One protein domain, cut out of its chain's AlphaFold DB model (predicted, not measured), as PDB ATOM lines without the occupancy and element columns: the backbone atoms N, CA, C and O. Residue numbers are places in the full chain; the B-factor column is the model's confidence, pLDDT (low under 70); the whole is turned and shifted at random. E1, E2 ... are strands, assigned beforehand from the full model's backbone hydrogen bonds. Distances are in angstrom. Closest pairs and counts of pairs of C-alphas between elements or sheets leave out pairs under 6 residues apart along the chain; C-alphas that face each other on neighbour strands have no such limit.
ATOM      1  N   TRP A  36     116.948 129.081 102.291       93.56
ATOM      2  CA  TRP A  36     116.631 127.696 101.964       93.56
ATOM      3  C   TRP A  36     116.197 126.978 103.228       93.56
ATOM      4  O   TRP A  36     116.729 127.248 104.304       93.56
ATOM      5  N   TYR A  37     115.236 126.074 103.078       91.94
ATOM      6  CA  TYR A  37     114.797 125.143 104.109       91.94
ATOM      7  C   TYR A  37     114.976 123.739 103.536       91.94
ATOM      8  O   TYR A  37     114.416 123.444 102.481       91.94
ATOM      9  N   ILE A  38     115.808 122.928 104.177       88.00
ATOM     10  CA  ILE A  38     116.204 121.598 103.717       88.00
ATOM     11  C   ILE A  38     115.779 120.604 104.790       88.00
ATOM     12  O   ILE A  38     116.202 120.725 105.938       88.00
ATOM     13  N   ASP A  39     114.937 119.646 104.414       86.69
ATOM     14  CA  ASP A  39     114.535 118.564 105.305       86.69
ATOM     15  C   ASP A  39     115.606 117.474 105.293       86.69
ATOM     16  O   ASP A  39     115.868 116.855 104.261       86.69
ATOM     17  N   ASP A  40     116.219 117.246 106.447       80.19
ATOM     18  CA  ASP A  40     117.138 116.143 106.688       80.19
ATOM     19  C   ASP A  40     116.390 115.031 107.422       80.19
ATOM     20  O   ASP A  40     115.956 115.198 108.565       80.19
ATOM     21  N   CYS A  41     116.190 113.909 106.736       81.69
ATOM     22  CA  CYS A  41     115.436 112.771 107.234       81.69
ATOM     23  C   CYS A  41     116.344 111.551 107.359       81.69
ATOM     24  O   CYS A  41     116.930 111.100 106.377       81.69
ATOM     25  N   TYR A  42     116.367 110.930 108.538       77.50
ATOM     26  CA  TYR A  42     117.050 109.657 108.745       77.50
ATOM     27  C   TYR A  42     116.093 108.588 109.276       77.50
ATOM     28  O   TYR A  42     115.155 108.854 110.036       77.50
ATOM     29  N   VAL A  43     116.338 107.337 108.883       79.12
ATOM     30  CA  VAL A  43     115.607 106.179 109.410       79.12
ATOM     31  C   VAL A  43     116.276 105.739 110.703       79.12
ATOM     32  O   VAL A  43     117.407 105.262 110.681       79.12
ATOM     33  N   ALA A  44     115.575 105.855 111.831       80.06
ATOM     34  CA  ALA A  44     116.034 105.332 113.113       80.06
ATOM     35  C   ALA A  44     115.813 103.803 113.140       80.06
ATOM     36  O   ALA A  44     114.686 103.357 113.394       80.06
ATOM     37  N   PRO A  45     116.848 102.960 112.917       72.50
ATOM     38  CA  PRO A  45     116.651 101.539 112.603       72.50
ATOM     39  C   PRO A  45     116.016 100.763 113.760       72.50
ATOM     40  O   PRO A  45     115.281  99.802 113.556       72.50
ATOM     41  N   LEU A  46     116.273 101.212 114.991       81.50
ATOM     42  CA  LEU A  46     115.755 100.604 116.218       81.50
ATOM     43  C   LEU A  46     114.305 100.995 116.529       81.50
ATOM     44  O   LEU A  46     113.654 100.324 117.324       81.50
ATOM     45  N   GLN A  47     113.809 102.081 115.939       78.88
ATOM     46  CA  GLN A  47     112.480 102.633 116.212       78.88
ATOM     47  C   GLN A  47     111.519 102.438 115.031       78.88
ATOM     48  O   GLN A  47     110.335 102.730 115.169       78.88
ATOM     49  N   MET A  48     112.021 101.950 113.883       80.50
ATOM     50  CA  MET A  48     111.276 101.826 112.620       80.50
ATOM     51  C   MET A  48     110.510 103.108 112.253       80.50
ATOM     52  O   MET A  48     109.435 103.051 111.660       80.50
ATOM     53  N   THR A  49     111.058 104.265 112.628       83.75
ATOM     54  CA  THR A  49     110.477 105.580 112.358       83.75
ATOM     55  C   THR A  49     111.479 106.423 111.592       83.75
ATOM     56  O   THR A  49     112.688 106.334 111.823       83.75
ATOM     57  N   THR A  50     110.965 107.253 110.696       85.50
ATOM     58  CA  THR A  50     111.734 108.324 110.070       85.50
ATOM     59  C   THR A  50     111.648 109.545 110.970       85.50
ATOM     60  O   THR A  50     110.557 109.914 111.411       85.50
ATOM     61  N   ILE A  51     112.795 110.134 111.280       83.44
ATOM     62  CA  ILE A  51     112.894 111.401 112.000       83.44
ATOM     63  C   ILE A  51     113.413 112.414 110.990       83.44
ATOM     64  O   ILE A  51     114.418 112.144 110.340       83.44
ATOM     65  N   CYS A  52     112.706 113.534 110.854       85.62
ATOM     66  CA  CYS A  52     113.096 114.629 109.977       85.62
ATOM     67  C   CYS A  52     113.309 115.900 110.795       85.62
ATOM     68  O   CYS A  52     112.515 116.189 111.697       85.62
ATOM     69  N   ASP A  53     114.345 116.655 110.455       87.19
ATOM     70  CA  ASP A  53     114.597 117.998 110.965       87.19
ATOM     71  C   ASP A  53     114.771 118.970 109.793       87.19
ATOM     72  O   ASP A  53     115.408 118.640 108.794       87.19
ATOM     73  N   THR A  54     114.201 120.169 109.901       90.50
ATOM     74  CA  THR A  54     114.306 121.186 108.847       90.50
ATOM     75  C   THR A  54     115.447 122.137 109.176       90.50
ATOM     76  O   THR A  54     115.382 122.939 110.114       90.50
ATOM     77  N   LYS A  55     116.489 122.090 108.356       91.12
ATOM     78  CA  LYS A  55     117.647 122.980 108.419       91.12
ATOM     79  C   LYS A  55     117.407 124.192 107.545       91.12
ATOM     80  O   LYS A  55     116.704 124.117 106.544       91.12
ATOM     81  N   SER A  56     117.978 125.325 107.913       94.12
ATOM     82  CA  SER A  56     117.824 126.563 107.170       94.12
ATOM     83  C   SER A  56     119.158 127.221 106.900       94.12
ATOM     84  O   SER A  56     119.994 127.304 107.793       94.12
ATOM     85  N   TYR A  57     119.306 127.725 105.681       95.19
ATOM     86  CA  TYR A  57     120.526 128.333 105.170       95.19
ATOM     87  C   TYR A  57     120.200 129.714 104.596       95.19
ATOM     88  O   TYR A  57     119.152 129.868 103.967       95.19
ATOM     89  N   TRP A  58     121.035 130.723 104.836       96.50
ATOM     90  CA  TRP A  58     120.840 132.087 104.318       96.50
ATOM     91  C   TRP A  58     122.164 132.845 104.204       96.50
ATOM     92  O   TRP A  58     123.156 132.467 104.824       96.50
ATOM     93  N   PHE A  59     122.161 133.933 103.436       97.19
ATOM     94  CA  PHE A  59     123.296 134.851 103.316       97.19
ATOM     95  C   PHE A  59     123.061 136.103 104.158       97.19
ATOM     96  O   PHE A  59     121.938 136.603 104.222       97.19
ATOM     97  N   GLU A  60     124.104 136.623 104.801       89.88
ATOM     98  CA  GLU A  60     123.986 137.818 105.646       89.88
ATOM     99  C   GLU A  60     125.164 138.768 105.436       89.88
ATOM    100  O   GLU A  60     125.057 139.718 104.658       89.88
ATOM    101  N   ASP A  61     126.286 138.493 106.095       94.00
ATOM    102  CA  ASP A  61     127.467 139.346 106.055       94.00
ATOM    103  C   ASP A  61     128.270 139.135 104.774       94.00
ATOM    104  O   ASP A  61     128.277 138.050 104.185       94.00
ATOM    105  N   THR A  62     128.980 140.183 104.361       97.19
ATOM    106  CA  THR A  62     129.977 140.090 103.295       97.19
ATOM    107  C   THR A  62     131.384 140.129 103.864       97.19
ATOM    108  O   THR A  62     131.689 140.992 104.690       97.19
ATOM    109  N   VAL A  63     132.269 139.305 103.315       97.19
ATOM    110  CA  VAL A  63     133.706 139.316 103.592       97.19
ATOM    111  C   VAL A  63     134.481 139.571 102.300       97.19
ATOM    112  O   VAL A  63     134.028 139.238 101.207       97.19
ATOM    113  N   THR A  64     135.649 140.204 102.406       97.62
ATOM    114  CA  THR A  64     136.581 140.347 101.280       97.62
ATOM    115  C   THR A  64     137.757 139.406 101.482       97.62
ATOM    116  O   THR A  64     138.518 139.580 102.433       97.62
ATOM    117  N   ILE A  65     137.920 138.454 100.569       96.62
ATOM    118  CA  ILE A  65     139.013 137.480 100.547       96.62
ATOM    119  C   ILE A  65     139.753 137.691  99.226       96.62
ATOM    120  O   ILE A  65     139.133 137.672  98.165       96.62
ATOM    121  N   ASP A  66     141.053 137.980  99.283       94.00
ATOM    122  CA  ASP A  66     141.907 138.214  98.105       94.00
ATOM    123  C   ASP A  66     141.359 139.236  97.091       94.00
ATOM    124  O   ASP A  66     141.543 139.121  95.884       94.00
ATOM    125  N   SER A  67     140.741 140.310  97.594       95.50
ATOM    126  CA  SER A  67     140.082 141.375  96.806       95.50
ATOM    127  C   SER A  67     138.753 140.988  96.150       95.50
ATOM    128  O   SER A  67     138.161 141.822  95.462       95.50
ATOM    129  N   THR A  68     138.247 139.784  96.404       97.50
ATOM    130  CA  THR A  68     136.931 139.326  95.953       97.50
ATOM    131  C   THR A  68     135.944 139.367  97.116       97.50
ATOM    132  O   THR A  68     136.260 138.967  98.236       97.50
ATOM    133  N   VAL A  69     134.744 139.891  96.863       97.94
ATOM    134  CA  VAL A  69     133.678 139.981  97.868       97.94
ATOM    135  C   VAL A  69     132.816 138.725  97.807       97.94
ATOM    136  O   VAL A  69     132.316 138.369  96.741       97.94
ATOM    137  N   TYR A  70     132.613 138.103  98.960       98.31
ATOM    138  CA  TYR A  70     131.744 136.947  99.146       98.31
ATOM    139  C   TYR A  70     130.690 137.250 100.202       98.31
ATOM    140  O   TYR A  70     130.908 138.089 101.075       98.31
ATOM    141  N   TYR A  71     129.576 136.533 100.146       98.00
ATOM    142  CA  TYR A  71     128.639 136.408 101.252       98.00
ATOM    143  C   TYR A  71     128.978 135.186 102.100       98.00
ATOM    144  O   TYR A  71     129.257 134.112 101.568       98.00
ATOM    145  N   GLU A  72     128.898 135.350 103.414       97.31
ATOM    146  CA  GLU A  72     128.971 134.253 104.376       97.31
ATOM    147  C   GLU A  72     127.662 133.461 104.382       97.31
ATOM    148  O   GLU A  72     126.574 134.036 104.521       97.31
ATOM    149  N   LEU A  73     127.766 132.134 104.273       96.38
ATOM    150  CA  LEU A  73     126.640 131.236 104.492       96.38
ATOM    151  C   LEU A  73     126.409 131.067 105.994       96.38
ATOM    152  O   LEU A  73     127.294 130.676 106.756       96.38
ATOM    153  N   ARG A  74     125.185 131.337 106.427       95.94
ATOM    154  CA  ARG A  74     124.710 131.083 107.784       95.94
ATOM    155  C   ARG A  74     123.777 129.882 107.779       95.94
ATOM    156  O   ARG A  74     123.020 129.682 106.830       95.94
ATOM    157  N   THR A  75     123.807 129.109 108.860       94.38
ATOM    158  CA  THR A  75     122.919 127.963 109.063       94.38
ATOM    159  C   THR A  75     122.540 127.804 110.534       94.38
ATOM    160  O   THR A  75     123.283 128.222 111.423       94.38
ATOM    161  N   ASN A  76     121.373 127.215 110.806       92.69
ATOM    162  CA  ASN A  76     121.019 126.718 112.144       92.69
ATOM    163  C   ASN A  76     121.424 125.250 112.356       92.69
ATOM    164  O   ASN A  76     121.077 124.678 113.390       92.69
ATOM    165  N   ASP A  77     122.107 124.645 111.387       89.38
ATOM    166  CA  ASP A  77     122.590 123.275 111.450       89.38
ATOM    167  C   ASP A  77     124.046 123.221 111.934       89.38
ATOM    168  O   ASP A  77     124.941 123.648 111.202       89.38
ATOM    169  N   PRO A  78     124.320 122.749 113.162       82.06
ATOM    170  CA  PRO A  78     125.685 122.697 113.677       82.06
ATOM    171  C   PRO A  78     126.534 121.591 113.032       82.06
ATOM    172  O   PRO A  78     127.757 121.661 113.111       82.06
ATOM    173  N   GLU A  79     125.906 120.573 112.437       83.31
ATOM    174  CA  GLU A  79     126.571 119.383 111.894       83.31
ATOM    175  C   GLU A  79     125.858 118.939 110.603       83.31
ATOM    176  O   GLU A  79     125.097 117.969 110.628       83.31
ATOM    177  N   PRO A  80     126.049 119.654 109.478       78.62
ATOM    178  CA  PRO A  80     125.373 119.314 108.235       78.62
ATOM    179  C   PRO A  80     125.800 117.933 107.732       78.62
ATOM    180  O   PRO A  80     126.979 117.579 107.761       78.62
ATOM    181  N   VAL A  81     124.828 117.154 107.244       71.62
ATOM    182  CA  VAL A  81     125.048 115.786 106.727       71.62
ATOM    183  C   VAL A  81     126.037 115.759 105.563       71.62
ATOM    184  O   VAL A  81     126.785 114.795 105.400       71.62
ATOM    185  N   PHE A  82     126.049 116.826 104.765       78.75
ATOM    186  CA  PHE A  82     126.975 117.023 103.660       78.75
ATOM    187  C   PHE A  82     127.747 118.321 103.846       78.75
ATOM    188  O   PHE A  82     127.238 119.282 104.424       78.75
ATOM    189  N   GLU A  83     128.963 118.364 103.311       86.44
ATOM    190  CA  GLU A  83     129.791 119.559 103.381       86.44
ATOM    191  C   GLU A  83     129.161 120.694 102.558       86.44
ATOM    192  O   GLU A  83     128.838 120.545 101.376       86.44
ATOM    193  N   VAL A  84     128.979 121.848 103.195       91.00
ATOM    194  CA  VAL A  84     128.527 123.088 102.556       91.00
ATOM    195  C   VAL A  84     129.649 124.115 102.620       91.00
ATOM    196  O   VAL A  84     130.470 124.082 103.537       91.00
ATOM    197  N   GLY A  85     129.689 125.024 101.650       93.12
ATOM    198  CA  GLY A  85     130.670 126.100 101.645       93.12
ATOM    199  C   GLY A  85     130.443 127.094 102.780       93.12
ATOM    200  O   GLY A  85     129.325 127.262 103.272       93.12
ATOM    201  N   ALA A  86     131.502 127.799 103.165       95.00
ATOM    202  CA  ALA A  86     131.406 128.936 104.074       95.00
ATOM    203  C   ALA A  86     131.105 130.242 103.325       95.00
ATOM    204  O   ALA A  86     130.414 131.112 103.859       95.00
ATOM    205  N   PHE A  87     131.586 130.376 102.083       97.25
ATOM    206  CA  PHE A  87     131.519 131.628 101.329       97.25
ATOM    207  C   PHE A  87     131.017 131.414  99.911       97.25
ATOM    208  O   PHE A  87     131.448 130.490  99.223       97.25
ATOM    209  N   TYR A  88     130.132 132.302  99.467       98.12
ATOM    210  CA  TYR A  88     129.512 132.231  98.151       98.12
ATOM    211  C   TYR A  88     129.534 133.587  97.470       98.12
ATOM    212  O   TYR A  88     129.384 134.633  98.103       98.12
ATOM    213  N   ARG A  89     129.668 133.575  96.151       97.69
ATOM    214  CA  ARG A  89     129.461 134.757  95.314       97.69
ATOM    215  C   ARG A  89     128.781 134.351  94.022       97.69
ATOM    216  O   ARG A  89     128.862 133.202  93.601       97.69
ATOM    217  N   GLU A  90     128.133 135.310  93.387       97.69
ATOM    218  CA  GLU A  90     127.537 135.122  92.074       97.69
ATOM    219  C   GLU A  90     127.992 136.240  91.156       97.69
ATOM    220  O   GLU A  90     127.932 137.419  91.511       97.69
ATOM    221  N   GLU A  91     128.466 135.866  89.976       96.56
ATOM    222  CA  GLU A  91     128.937 136.806  88.975       96.56
ATOM    223  C   GLU A  91     128.582 136.288  87.587       96.56
ATOM    224  O   GLU A  91     128.876 135.149  87.236       96.56
ATOM    225  N   GLY A  92     127.908 137.123  86.795       95.06
ATOM    226  CA  GLY A  92     127.562 136.781  85.417       95.06
ATOM    227  C   GLY A  92     126.686 135.532  85.269       95.06
ATOM    228  O   GLY A  92     126.768 134.885  84.235       95.06
ATOM    229  N   GLY A  93     125.875 135.174  86.273       94.75
ATOM    230  CA  GLY A  93     125.036 133.964  86.257       94.75
ATOM    231  C   GLY A  93     125.752 132.681  86.693       94.75
ATOM    232  O   GLY A  93     125.147 131.611  86.657       94.75
ATOM    233  N   VAL A  94     127.012 132.783  87.128       97.88
ATOM    234  CA  VAL A  94     127.793 131.678  87.695       97.88
ATOM    235  C   VAL A  94     127.883 131.855  89.205       97.88
ATOM    236  O   VAL A  94     128.198 132.944  89.690       97.88
ATOM    237  N   VAL A  95     127.607 130.787  89.949       98.12
ATOM    238  CA  VAL A  95     127.719 130.754  91.410       98.12
ATOM    239  C   VAL A  95     129.009 130.047  91.786       98.12
ATOM    240  O   VAL A  95     129.228 128.897  91.403       98.12
ATOM    241  N   PHE A  96     129.825 130.725  92.582       97.75
ATOM    242  CA  PHE A  96     131.089 130.226  93.102       97.75
ATOM    243  C   PHE A  96     130.984 129.985  94.602       97.75
ATOM    244  O   PHE A  96     130.269 130.704  95.308       97.75
ATOM    245  N   MET A  97     131.726 128.991  95.076       97.00
ATOM    246  CA  MET A  97     131.766 128.570  96.468       97.00
ATOM    247  C   MET A  97     133.216 128.411  96.938       97.00
ATOM    248  O   MET A  97     134.075 127.969  96.175       97.00
ATOM    249  N   LYS A  98     133.470 128.745  98.207       95.81
ATOM    250  CA  LYS A  98     134.681 128.386  98.958       95.81
ATOM    251  C   LYS A  98     134.280 127.643 100.231       95.81
ATOM    252  O   LYS A  98     133.325 128.034 100.908       95.81
ATOM    253  N   MET A  99     135.035 126.603 100.567       93.50
ATOM    254  CA  MET A  99     134.851 125.830 101.797       93.50
ATOM    255  C   MET A  99     135.298 126.619 103.027       93.50
ATOM    256  O   MET A  99     134.614 126.601 104.045       93.50
ATOM    257  N   ASP A 100     136.395 127.366 102.911       93.88
ATOM    258  CA  ASP A 100     136.898 128.281 103.935       93.88
ATOM    259  C   ASP A 100     137.733 129.418 103.304       93.88
ATOM    260  O   ASP A 100     137.855 129.515 102.081       93.88
ATOM    261  N   ASP A 101     138.301 130.309 104.124       92.81
ATOM    262  CA  ASP A 101     139.076 131.466 103.646       92.81
ATOM    263  C   ASP A 101     140.302 131.056 102.807       92.81
ATOM    264  O   ASP A 101     140.688 131.775 101.882       92.81
ATOM    265  N   ASN A 102     140.889 129.889 103.089       93.12
ATOM    266  CA  ASN A 102     142.111 129.381 102.463       93.12
ATOM    267  C   ASN A 102     141.850 128.373 101.334       93.12
ATOM    268  O   ASN A 102     142.792 128.016 100.628       93.12
ATOM    269  N   SER A 103     140.618 127.882 101.166       93.06
ATOM    270  CA  SER A 103     140.281 126.950 100.087       93.06
ATOM    271  C   SER A 103     140.219 127.667  98.739       93.06
ATOM    272  O   SER A 103     139.741 128.799  98.669       93.06
ATOM    273  N   GLU A 104     140.601 127.005  97.650       93.56
ATOM    274  CA  GLU A 104     140.332 127.521  96.301       93.56
ATOM    275  C   GLU A 104     138.823 127.692  96.070       93.56
ATOM    276  O   GLU A 104     138.003 126.994  96.675       93.56
ATOM    277  N   GLU A 105     138.450 128.651  95.222       95.25
ATOM    278  CA  GLU A 105     137.059 128.778  94.788       95.25
ATOM    279  C   GLU A 105     136.757 127.826  93.632       95.25
ATOM    280  O   GLU A 105     137.611 127.565  92.782       95.25
ATOM    281  N   PHE A 106     135.518 127.352  93.559       96.06
ATOM    282  CA  PHE A 106     135.037 126.575  92.421       96.06
ATOM    283  C   PHE A 106     133.586 126.912  92.090       96.06
ATOM    284  O   PHE A 106     132.820 127.387  92.934       96.06
ATOM    285  N   ALA A 107     133.213 126.702  90.828       97.38
ATOM    286  CA  ALA A 107     131.860 126.947  90.353       97.38
ATOM    287  C   ALA A 107     130.944 125.779  90.740       97.38
ATOM    288  O   ALA A 107     131.266 124.616  90.501       97.38
ATOM    289  N   ILE A 108     129.786 126.099  91.312       97.38
ATOM    290  CA  ILE A 108     128.762 125.113  91.684       97.38
ATOM    291  C   ILE A 108     127.513 125.202  90.807       97.38
ATOM    292  O   ILE A 108     126.797 124.216  90.664       97.38
ATOM    293  N   TYR A 109     127.274 126.353  90.178       98.00
ATOM    294  CA  TYR A 109     126.227 126.536  89.177       98.00
ATOM    295  C   TYR A 109     126.725 127.442  88.061       98.00
ATOM    296  O   TYR A 109     127.409 128.425  88.333       98.00
ATOM    297  N   ASP A 110     126.285 127.172  86.838       97.94
ATOM    298  CA  ASP A 110     126.313 128.123  85.731       97.94
ATOM    299  C   ASP A 110     124.930 128.134  85.073       97.94
ATOM    300  O   ASP A 110     124.497 127.165  84.447       97.94
ATOM    301  N   PHE A 111     124.189 129.226  85.255       97.50
ATOM    302  CA  PHE A 111     122.850 129.359  84.685       97.50
ATOM    303  C   PHE A 111     122.870 129.787  83.210       97.50
ATOM    304  O   PHE A 111     121.808 129.830  82.580       97.50
ATOM    305  N   ASN A 112     124.043 130.054  82.627       97.44
ATOM    306  CA  ASN A 112     124.193 130.408  81.214       97.44
ATOM    307  C   ASN A 112     124.258 129.198  80.284       97.44
ATOM    308  O   ASN A 112     124.086 129.386  79.083       97.44
ATOM    309  N   LEU A 113     124.440 127.990  80.824       98.25
ATOM    310  CA  LEU A 113     124.556 126.767  80.031       98.25
ATOM    311  C   LEU A 113     123.372 126.583  79.065       98.25
ATOM    312  O   LEU A 113     122.215 126.942  79.367       98.25
ATOM    313  N   GLU A 114     123.684 126.005  77.910       98.56
ATOM    314  CA  GLU A 114     122.772 125.623  76.838       98.56
ATOM    315  C   GLU A 114     122.569 124.098  76.798       98.56
ATOM    316  O   GLU A 114     123.285 123.327  77.430       98.56
ATOM    317  N   VAL A 115     121.538 123.639  76.082       98.62
ATOM    318  CA  VAL A 115     121.247 122.201  75.954       98.62
ATOM    319  C   VAL A 115     122.414 121.481  75.273       98.62
ATOM    320  O   VAL A 115     122.820 121.868  74.179       98.62
ATOM    321  N   GLY A 116     122.881 120.395  75.888       98.06
ATOM    322  CA  GLY A 116     124.032 119.603  75.452       98.06
ATOM    323  C   GLY A 116     125.374 120.058  76.030       98.06
ATOM    324  O   GLY A 116     126.375 119.383  75.795       98.06
ATOM    325  N   ASP A 117     125.416 121.162  76.784       98.62
ATOM    326  CA  ASP A 117     126.632 121.567  77.487       98.62
ATOM    327  C   ASP A 117     126.940 120.621  78.652       98.62
ATOM    328  O   ASP A 117     126.038 120.110  79.325       98.62
ATOM    329  N   LEU A 118     128.238 120.439  78.906       98.06
ATOM    330  CA  LEU A 118     128.768 119.741  80.072       98.06
ATOM    331  C   LEU A 118     129.268 120.751  81.104       98.06
ATOM    332  O   LEU A 118     129.904 121.747  80.755       98.06
ATOM    333  N   PHE A 119     129.030 120.462  82.378       97.88
ATOM    334  CA  PHE A 119     129.476 121.275  83.500       97.88
ATOM    335  C   PHE A 119     130.086 120.398  84.588       97.88
ATOM    336  O   PHE A 119     129.421 119.521  85.141       97.88
ATOM    337  N   LEU A 120     131.358 120.644  84.889       97.00
ATOM    338  CA  LEU A 120     132.094 119.952  85.938       97.00
ATOM    339  C   LEU A 120     132.044 120.778  87.224       97.00
ATOM    340  O   LEU A 120     132.576 121.887  87.271       97.00
ATOM    341  N   ILE A 121     131.453 120.207  88.268       95.25
ATOM    342  CA  ILE A 121     131.633 120.679  89.640       95.25
ATOM    343  C   ILE A 121     132.798 119.880  90.208       95.25
ATOM    344  O   ILE A 121     132.683 118.664  90.363       95.25
ATOM    345  N   ASP A 122     133.911 120.551  90.482       89.88
ATOM    346  CA  ASP A 122     135.134 119.938  90.999       89.88
ATOM    347  C   ASP A 122     135.433 120.505  92.386       89.88
ATOM    348  O   ASP A 122     136.105 121.527  92.529       89.88
ATOM    349  N   ASP A 123     134.879 119.863  93.415       79.75
ATOM    350  CA  ASP A 123     135.418 120.006  94.759       79.75
ATOM    351  C   ASP A 123     136.642 119.084  94.861       79.75
ATOM    352  O   ASP A 123     136.620 117.934  94.427       79.75
ATOM    353  N   SER A 124     137.712 119.579  95.479       72.94
ATOM    354  CA  SER A 124     138.963 118.860  95.740       72.94
ATOM    355  C   SER A 124     138.804 117.411  96.237       72.94
ATOM    356  O   SER A 124     139.692 116.587  96.009       72.94
ATOM    357  N   ASN A 125     137.685 117.091  96.898       76.25
ATOM    358  CA  ASN A 125     137.368 115.760  97.412       76.25
ATOM    359  C   ASN A 125     136.349 114.978  96.566       76.25
ATOM    360  O   ASN A 125     136.354 113.745  96.606       76.25
ATOM    361  N   ASN A 126     135.460 115.659  95.839       83.50
ATOM    362  CA  ASN A 126     134.366 115.053  95.085       83.50
ATOM    363  C   ASN A 126     134.101 115.854  93.813       83.50
ATOM    364  O   ASN A 126     133.935 117.068  93.861       83.50
ATOM    365  N   SER A 127     133.938 115.168  92.687       90.81
ATOM    366  CA  SER A 127     133.537 115.824  91.449       90.81
ATOM    367  C   SER A 127     132.344 115.147  90.803       90.81
ATOM    368  O   SER A 127     132.119 113.941  90.942       90.81
ATOM    369  N   ILE A 128     131.554 115.957  90.106       93.44
ATOM    370  CA  ILE A 128     130.457 115.490  89.272       93.44
ATOM    371  C   ILE A 128     130.439 116.272  87.964       93.44
ATOM    372  O   ILE A 128     130.521 117.499  87.957       93.44
ATOM    373  N   GLU A 129     130.315 115.550  86.856       96.25
ATOM    374  CA  GLU A 129     130.075 116.130  85.539       96.25
ATOM    375  C   GLU A 129     128.593 115.981  85.197       96.25
ATOM    376  O   GLU A 129     128.019 114.892  85.293       96.25
ATOM    377  N   LEU A 130     127.969 117.095  84.828       97.00
ATOM    378  CA  LEU A 130     126.552 117.169  84.515       97.00
ATOM    379  C   LEU A 130     126.342 117.611  83.071       97.00
ATOM    380  O   LEU A 130     126.996 118.543  82.616       97.00
ATOM    381  N   GLU A 131     125.390 116.991  82.384       98.12
ATOM    382  CA  GLU A 131     124.933 117.400  81.053       98.12
ATOM    383  C   GLU A 131     123.585 118.119  81.148       98.12
ATOM    384  O   GLU A 131     122.679 117.666  81.855       98.12
ATOM    385  N   VAL A 132     123.420 119.215  80.404       98.50
ATOM    386  CA  VAL A 132     122.122 119.887  80.262       98.50
ATOM    387  C   VAL A 132     121.251 119.132  79.256       98.50
ATOM    388  O   VAL A 132     121.452 119.225  78.046       98.50
ATOM    389  N   LEU A 133     120.223 118.434  79.735       98.31
ATOM    390  CA  LEU A 133     119.295 117.691  78.876       98.31
ATOM    391  C   LEU A 133     118.232 118.583  78.240       98.31
ATOM    392  O   LEU A 133     117.845 118.392  77.084       98.31
ATOM    393  N   SER A 134     117.699 119.526  79.012       98.50
ATOM    394  CA  SER A 134     116.615 120.390  78.566       98.50
ATOM    395  C   SER A 134     116.607 121.710  79.330       98.50
ATOM    396  O   SER A 134     117.100 121.812  80.453       98.50
ATOM    397  N   ILE A 135     116.056 122.745  78.694       98.69
ATOM    398  CA  ILE A 135     115.872 124.064  79.296       98.69
ATOM    399  C   ILE A 135     114.420 124.472  79.103       98.69
ATOM    400  O   ILE A 135     113.917 124.537  77.978       98.69
ATOM    401  N   ASP A 136     113.759 124.793  80.206       98.25
ATOM    402  CA  ASP A 136     112.415 125.344  80.207       98.25
ATOM    403  C   ASP A 136     112.279 126.469  81.242       98.25
ATOM    404  O   ASP A 136     113.241 127.170  81.576       98.25
ATOM    405  N   SER A 137     111.053 126.709  81.702       96.88
ATOM    406  CA  SER A 137     110.800 127.653  82.777       96.88
ATOM    407  C   SER A 137     109.821 127.096  83.795       96.88
ATOM    408  O   SER A 137     108.801 126.517  83.414       96.88
ATOM    409  N   VAL A 138     110.049 127.412  85.063       96.38
ATOM    410  CA  VAL A 138     109.129 127.128  86.167       96.38
ATOM    411  C   VAL A 138     108.533 128.428  86.708       96.38
ATOM    412  O   VAL A 138     109.163 129.483  86.642       96.38
ATOM    413  N   THR A 139     107.301 128.374  87.217       95.25
ATOM    414  CA  THR A 139     106.687 129.491  87.955       95.25
ATOM    415  C   THR A 139     106.805 129.211  89.447       95.25
ATOM    416  O   THR A 139     106.307 128.189  89.917       95.25
ATOM    417  N   LEU A 140     107.481 130.096  90.174       90.19
ATOM    418  CA  LEU A 140     107.637 130.015  91.624       90.19
ATOM    419  C   LEU A 140     106.315 130.342  92.331       90.19
ATOM    420  O   LEU A 140     105.411 130.942  91.749       90.19
ATOM    421  N   SER A 141     106.212 130.011  93.620       89.19
ATOM    422  CA  SER A 141     105.045 130.361  94.448       89.19
ATOM    423  C   SER A 141     104.824 131.873  94.574       89.19
ATOM    424  O   SER A 141     103.694 132.313  94.776       89.19
ATOM    425  N   SER A 142     105.882 132.672  94.393       88.00
ATOM    426  CA  SER A 142     105.818 134.133  94.280       88.00
ATOM    427  C   SER A 142     105.141 134.623  92.989       88.00
ATOM    428  O   SER A 142     104.818 135.804  92.882       88.00
ATOM    429  N   GLY A 143     104.926 133.743  92.007       91.38
ATOM    430  CA  GLY A 143     104.431 134.072  90.667       91.38
ATOM    431  C   GLY A 143     105.533 134.432  89.667       91.38
ATOM    432  O   GLY A 143     105.252 134.610  88.483       91.38
ATOM    433  N   GLU A 144     106.788 134.521  90.109       91.00
ATOM    434  CA  GLU A 144     107.920 134.785  89.224       91.00
ATOM    435  C   GLU A 144     108.239 133.580  88.343       91.00
ATOM    436  O   GLU A 144     108.199 132.432  88.789       91.00
ATOM    437  N   ARG A 145     108.603 133.839  87.087       95.31
ATOM    438  CA  ARG A 145     108.993 132.804  86.129       95.31
ATOM    439  C   ARG A 145     110.515 132.745  86.018       95.31
ATOM    440  O   ARG A 145     111.125 133.777  85.754       95.31
ATOM    441  N   ARG A 146     111.109 131.562  86.191       95.00
ATOM    442  CA  ARG A 146     112.569 131.343  86.203       95.00
ATOM    443  C   ARG A 146     113.009 130.329  85.168       95.00
ATOM    444  O   ARG A 146     112.256 129.388  84.904       95.00
ATOM    445  N   LYS A 147     114.217 130.506  84.614       96.75
ATOM    446  CA  LYS A 147     114.879 129.480  83.797       96.75
ATOM    447  C   LYS A 147     115.099 128.241  84.666       96.75
ATOM    448  O   LYS A 147     115.490 128.351  85.829       96.75
ATOM    449  N   ARG A 148     114.825 127.068  84.105       98.00
ATOM    450  CA  ARG A 148     115.112 125.785  84.739       98.00
ATOM    451  C   ARG A 148     115.873 124.906  83.760       98.00
ATOM    452  O   ARG A 148     115.483 124.800  82.600       98.00
ATOM    453  N   LEU A 149     116.953 124.313  84.245       98.44
ATOM    454  CA  LEU A 149     117.781 123.367  83.520       98.44
ATOM    455  C   LEU A 149     117.502 121.978  84.093       98.44
ATOM    456  O   LEU A 149     117.518 121.789  85.312       98.44
ATOM    457  N   GLU A 150     117.220 121.021  83.223       98.06
ATOM    458  CA  GLU A 150     117.266 119.604  83.562       98.06
ATOM    459  C   GLU A 150     118.697 119.118  83.374       98.06
ATOM    460  O   GLU A 150     119.225 119.156  82.263       98.06
ATOM    461  N   MET A 151     119.314 118.678  84.464       97.75
ATOM    462  CA  MET A 151     120.696 118.219  84.485       97.75
ATOM    463  C   MET A 151     120.715 116.708  84.661       97.75
ATOM    464  O   MET A 151     119.964 116.183  85.486       97.75
ATOM    465  N   ALA A 152     121.593 116.013  83.953       96.81
ATOM    466  CA  ALA A 152     121.842 114.591  84.150       96.81
ATOM    467  C   ALA A 152     123.283 114.344  84.564       96.81
ATOM    468  O   ALA A 152     124.181 115.051  84.123       96.81
ATOM    469  N   ASP A 153     123.503 113.315  85.373       95.06
ATOM    470  CA  ASP A 153     124.847 112.788  85.585       95.06
ATOM    471  C   ASP A 153     125.416 112.259  84.258       95.06
ATOM    472  O   ASP A 153     124.871 111.307  83.688       95.06
ATOM    473  N   ALA A 154     126.519 112.841  83.783       93.81
ATOM    474  CA  ALA A 154     127.139 112.478  82.510       93.81
ATOM    475  C   ALA A 154     127.573 110.998  82.462       93.81
ATOM    476  O   ALA A 154     127.537 110.372  81.398       93.81
ATOM    477  N   ILE A 155     127.923 110.395  83.609       91.69
ATOM    478  CA  ILE A 155     128.289 108.969  83.689       91.69
ATOM    479  C   ILE A 155     127.090 108.048  83.960       91.69
ATOM    480  O   ILE A 155     127.177 106.838  83.733       91.69
ATOM    481  N   SER A 156     125.956 108.588  84.418       89.38
ATOM    482  CA  SER A 156     124.713 107.838  84.656       89.38
ATOM    483  C   SER A 156     123.481 108.663  84.246       89.38
ATOM    484  O   SER A 156     122.727 109.119  85.109       89.38
ATOM    485  N   PRO A 157     123.198 108.798  82.932       83.06
ATOM    486  CA  PRO A 157     122.229 109.778  82.407       83.06
ATOM    487  C   PRO A 157     120.770 109.574  82.842       83.06
ATOM    488  O   PRO A 157     119.900 110.391  82.567       83.06
ATOM    489  N   HIS A 158     120.471 108.449  83.490       89.62
ATOM    490  CA  HIS A 158     119.163 108.138  84.070       89.62
ATOM    491  C   HIS A 158     118.947 108.813  85.433       89.62
ATOM    492  O   HIS A 158     117.819 108.833  85.923       89.62
ATOM    493  N   ARG A 159     120.004 109.351  86.054       91.25
ATOM    494  CA  ARG A 159     119.914 110.188  87.252       91.25
ATOM    495  C   ARG A 159     119.841 111.645  86.822       91.25
ATOM    496  O   ARG A 159     120.822 112.182  86.313       91.25
ATOM    497  N   THR A 160     118.684 112.267  87.028       94.69
ATOM    498  CA  THR A 160     118.455 113.668  86.671       94.69
ATOM    499  C   THR A 160     118.094 114.513  87.887       94.69
ATOM    500  O   THR A 160     117.582 114.019  88.893       94.69
ATOM    501  N   THR A 161     118.387 115.806  87.799       95.12
ATOM    502  CA  THR A 161     117.982 116.835  88.758       95.12
ATOM    503  C   THR A 161     117.519 118.083  88.012       95.12
ATOM    504  O   THR A 161     117.707 118.208  86.801       95.12
ATOM    505  N   TYR A 162     116.947 119.035  88.741       96.62
ATOM    506  CA  TYR A 162     116.612 120.348  88.209       96.62
ATOM    507  C   TYR A 162     117.413 121.434  88.903       96.62
ATOM    508  O   TYR A 162     117.448 121.499  90.133       96.62
ATOM    509  N   TRP A 163     117.990 122.321  88.101       97.44
ATOM    510  CA  TRP A 163     118.571 123.578  88.552       97.44
ATOM    511  C   TRP A 163     117.649 124.718  88.160       97.44
ATOM    512  O   TRP A 163     117.251 124.832  87.004       97.44
ATOM    513  N   ILE A 164     117.287 125.556  89.124       96.75
ATOM    514  CA  ILE A 164     116.397 126.696  88.908       96.75
ATOM    515  C   ILE A 164     117.197 127.972  89.150       96.75
ATOM    516  O   ILE A 164     117.800 128.147  90.209       96.75
ATOM    517  N   GLU A 165     117.187 128.871  88.173       95.44
ATOM    518  CA  GLU A 165     117.884 130.155  88.237       95.44
ATOM    519  C   GLU A 165     117.447 130.965  89.467       95.44
ATOM    520  O   GLU A 165     116.260 131.260  89.660       95.44
ATOM    521  N   GLY A 166     118.424 131.320  90.306       93.19
ATOM    522  CA  GLY A 166     118.197 132.023  91.570       93.19
ATOM    523  C   GLY A 166     117.844 131.140  92.768       93.19
ATOM    524  O   GLY A 166     117.686 131.655  93.871       93.19
ATOM    525  N   VAL A 167     117.707 129.823  92.575       94.31
ATOM    526  CA  VAL A 167     117.318 128.860  93.625       94.31
ATOM    527  C   VAL A 167     118.340 127.729  93.777       94.31
ATOM    528  O   VAL A 167     118.573 127.283  94.900       94.31
ATOM    529  N   GLY A 168     118.988 127.311  92.684       95.06
ATOM    530  CA  GLY A 168     119.962 126.216  92.654       95.06
ATOM    531  C   GLY A 168     119.318 124.851  92.390       95.06
ATOM    532  O   GLY A 168     118.238 124.766  91.799       95.06
ATOM    533  N   SER A 169     120.000 123.780  92.803       93.69
ATOM    534  CA  SER A 169     119.518 122.397  92.728       93.69
ATOM    535  C   SER A 169     118.287 122.186  93.609       93.69
ATOM    536  O   SER A 169     118.246 122.634  94.754       93.69
ATOM    537  N   ALA A 170     117.302 121.447  93.098       86.31
ATOM    538  CA  ALA A 170     116.105 121.075  93.851       86.31
ATOM    539  C   ALA A 170     116.374 120.093  95.010       86.31
ATOM    540  O   ALA A 170     115.510 119.933  95.868       86.31
ATOM    541  N   LEU A 171     117.538 119.431  95.024       86.44
ATOM    542  CA  LEU A 171     117.893 118.410  96.020       86.44
ATOM    543  C   LEU A 171     118.978 118.884  96.992       86.44
ATOM    544  O   LEU A 171     118.845 118.695  98.195       86.44
ATOM    545  N   SER A 172     120.036 119.513  96.480       89.19
ATOM    546  CA  SER A 172     121.164 119.989  97.292       89.19
ATOM    547  C   SER A 172     121.584 121.391  96.844       89.19
ATOM    548  O   SER A 172     122.575 121.544  96.127       89.19
ATOM    549  N   PRO A 173     120.809 122.435  97.189       92.62
ATOM    550  CA  PRO A 173     121.025 123.778  96.662       92.62
ATOM    551  C   PRO A 173     122.365 124.373  97.107       92.62
ATOM    552  O   PRO A 173     122.992 125.080  96.324       92.62
ATOM    553  N   MET A 174     122.820 124.084  98.331       93.06
ATOM    554  CA  MET A 174     124.042 124.683  98.891       93.06
ATOM    555  C   MET A 174     125.325 124.027  98.372       93.06
ATOM    556  O   MET A 174     126.348 124.698  98.288       93.06
ATOM    557  N   ASN A 175     125.272 122.745  98.000       92.69
ATOM    558  CA  ASN A 175     126.387 122.049  97.369       92.69
ATOM    559  C   ASN A 175     125.867 120.946  96.420       92.69
ATOM    560  O   ASN A 175     125.560 119.830  96.862       92.69
ATOM    561  N   PRO A 176     125.723 121.237  95.114       92.75
ATOM    562  CA  PRO A 176     125.096 120.328  94.162       92.75
ATOM    563  C   PRO A 176     125.922 119.078  93.850       92.75
ATOM    564  O   PRO A 176     125.339 118.151  93.282       92.75
ATOM    565  N   VAL A 177     127.196 118.990  94.270       92.06
ATOM    566  CA  VAL A 177     128.013 117.767  94.132       92.06
ATOM    567  C   VAL A 177     127.334 116.559  94.790       92.06
ATOM    568  O   VAL A 177     127.406 115.441  94.285       92.06
ATOM    569  N   TYR A 178     126.564 116.797  95.860       88.69
ATOM    570  CA  TYR A 178     125.854 115.763  96.612       88.69
ATOM    571  C   TYR A 178     124.452 115.435  96.081       88.69
ATOM    572  O   TYR A 178     123.767 114.580  96.640       88.69
ATOM    573  N   THR A 179     124.016 116.059  94.979       89.00
ATOM    574  CA  THR A 179     122.657 115.909  94.414       89.00
ATOM    575  C   THR A 179     122.220 114.448  94.254       89.00
ATOM    576  O   THR A 179     121.059 114.137  94.500       89.00
TER     577      THR A 179
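What this domain is: This is residues 36 to 179 of the 184 residues of an uncharacterized protein of Phaeodactylibacter xiamenensis (UniProt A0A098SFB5). What shape do these atoms make? A curled sheet of six strands, E1 to E6, like part of a barrel, has a strongly twisted sheet of four, E7 to E10, beginning beside its edge strand E6, and the last 15 residues, 165 to 179, lie in the middle. The hairpin of E1 and E2 makes a long arm, of which residues 44 to 49 stick out free. What is it built of? The 144 printed residues hold ten named strands, E1 to E10 in chain order, and no named helix; the class is all strand, and both sheets are antiparallel, in the orders E1 E2 E3 E4 E5 E6 and E7 E8 E9 E10. The whole is compact, with a radius of gyration of the C-alphas of 16.1 A and spans of 47 by 38 by 36 A.

Where its parts are: Where do the strands of the first sheet run? E1 is residues 36 to 44, 25.0 A long from C-alpha 36 at (116.631, 127.696, 101.964), and E2 is residues 49 to 65, 44.4 A. E3 is residues 68 to 75, 22.3 A; E4 is residues 87 to 91, E5 residues 94 to 98 and E6 residues 106 to 110. Where do those of the second run? E7 is residues 118 to 123, E8 residues 126 to 139, 32.0 A, and E9 residues 145 to 153, 25.5 A. E10 is residues 156 to 164, 21.0 A, ending at C-alpha 164 at (116.397, 126.696, 88.908).

How they stand to each other: How is the six-stranded sheet joined? It is a meander, each strand the antiparallel neighbour of the one before, with N 38 and O 55 of E1 and E2 at 2.8 A, within hydrogen-bond range. E2 bends by 73 degrees at residue 62, and its pairing is staggered: with E1 over residues 49 to 57, with E3 over 57 to 65. N 63 and O 70 of E2 and E3 are 2.9 A apart, N 71 and O 88 of E3 and E4 2.8 A, N 96 and O 89 of E4 and E5 2.8 A, and N 95 and O 109 of E5 and E6 2.9 A. And the second sheet? E7 to E10 form another meander, with N 119 and O 130 at 2.8 A, N 133 and O 150 at 2.8 A, and N 149 and O 163 at 2.8 A. Where do the sheets come near? The closest C-alphas of E6 and E7, those of Ile 108 and Ile 121, are 5.7 A apart, while E1 and E10 are apart.

The domain as a whole: How large is it? The two C-alphas farthest apart, those of Met 48 and Ser 67, are 51.4 A from each other. Is anything cut, long or uncertain? The printed part has no cut, and the link from E3 to E4, 11 residues, is long. The mean pLDDT of the printed part is 92.3, and no printed residue is under 70.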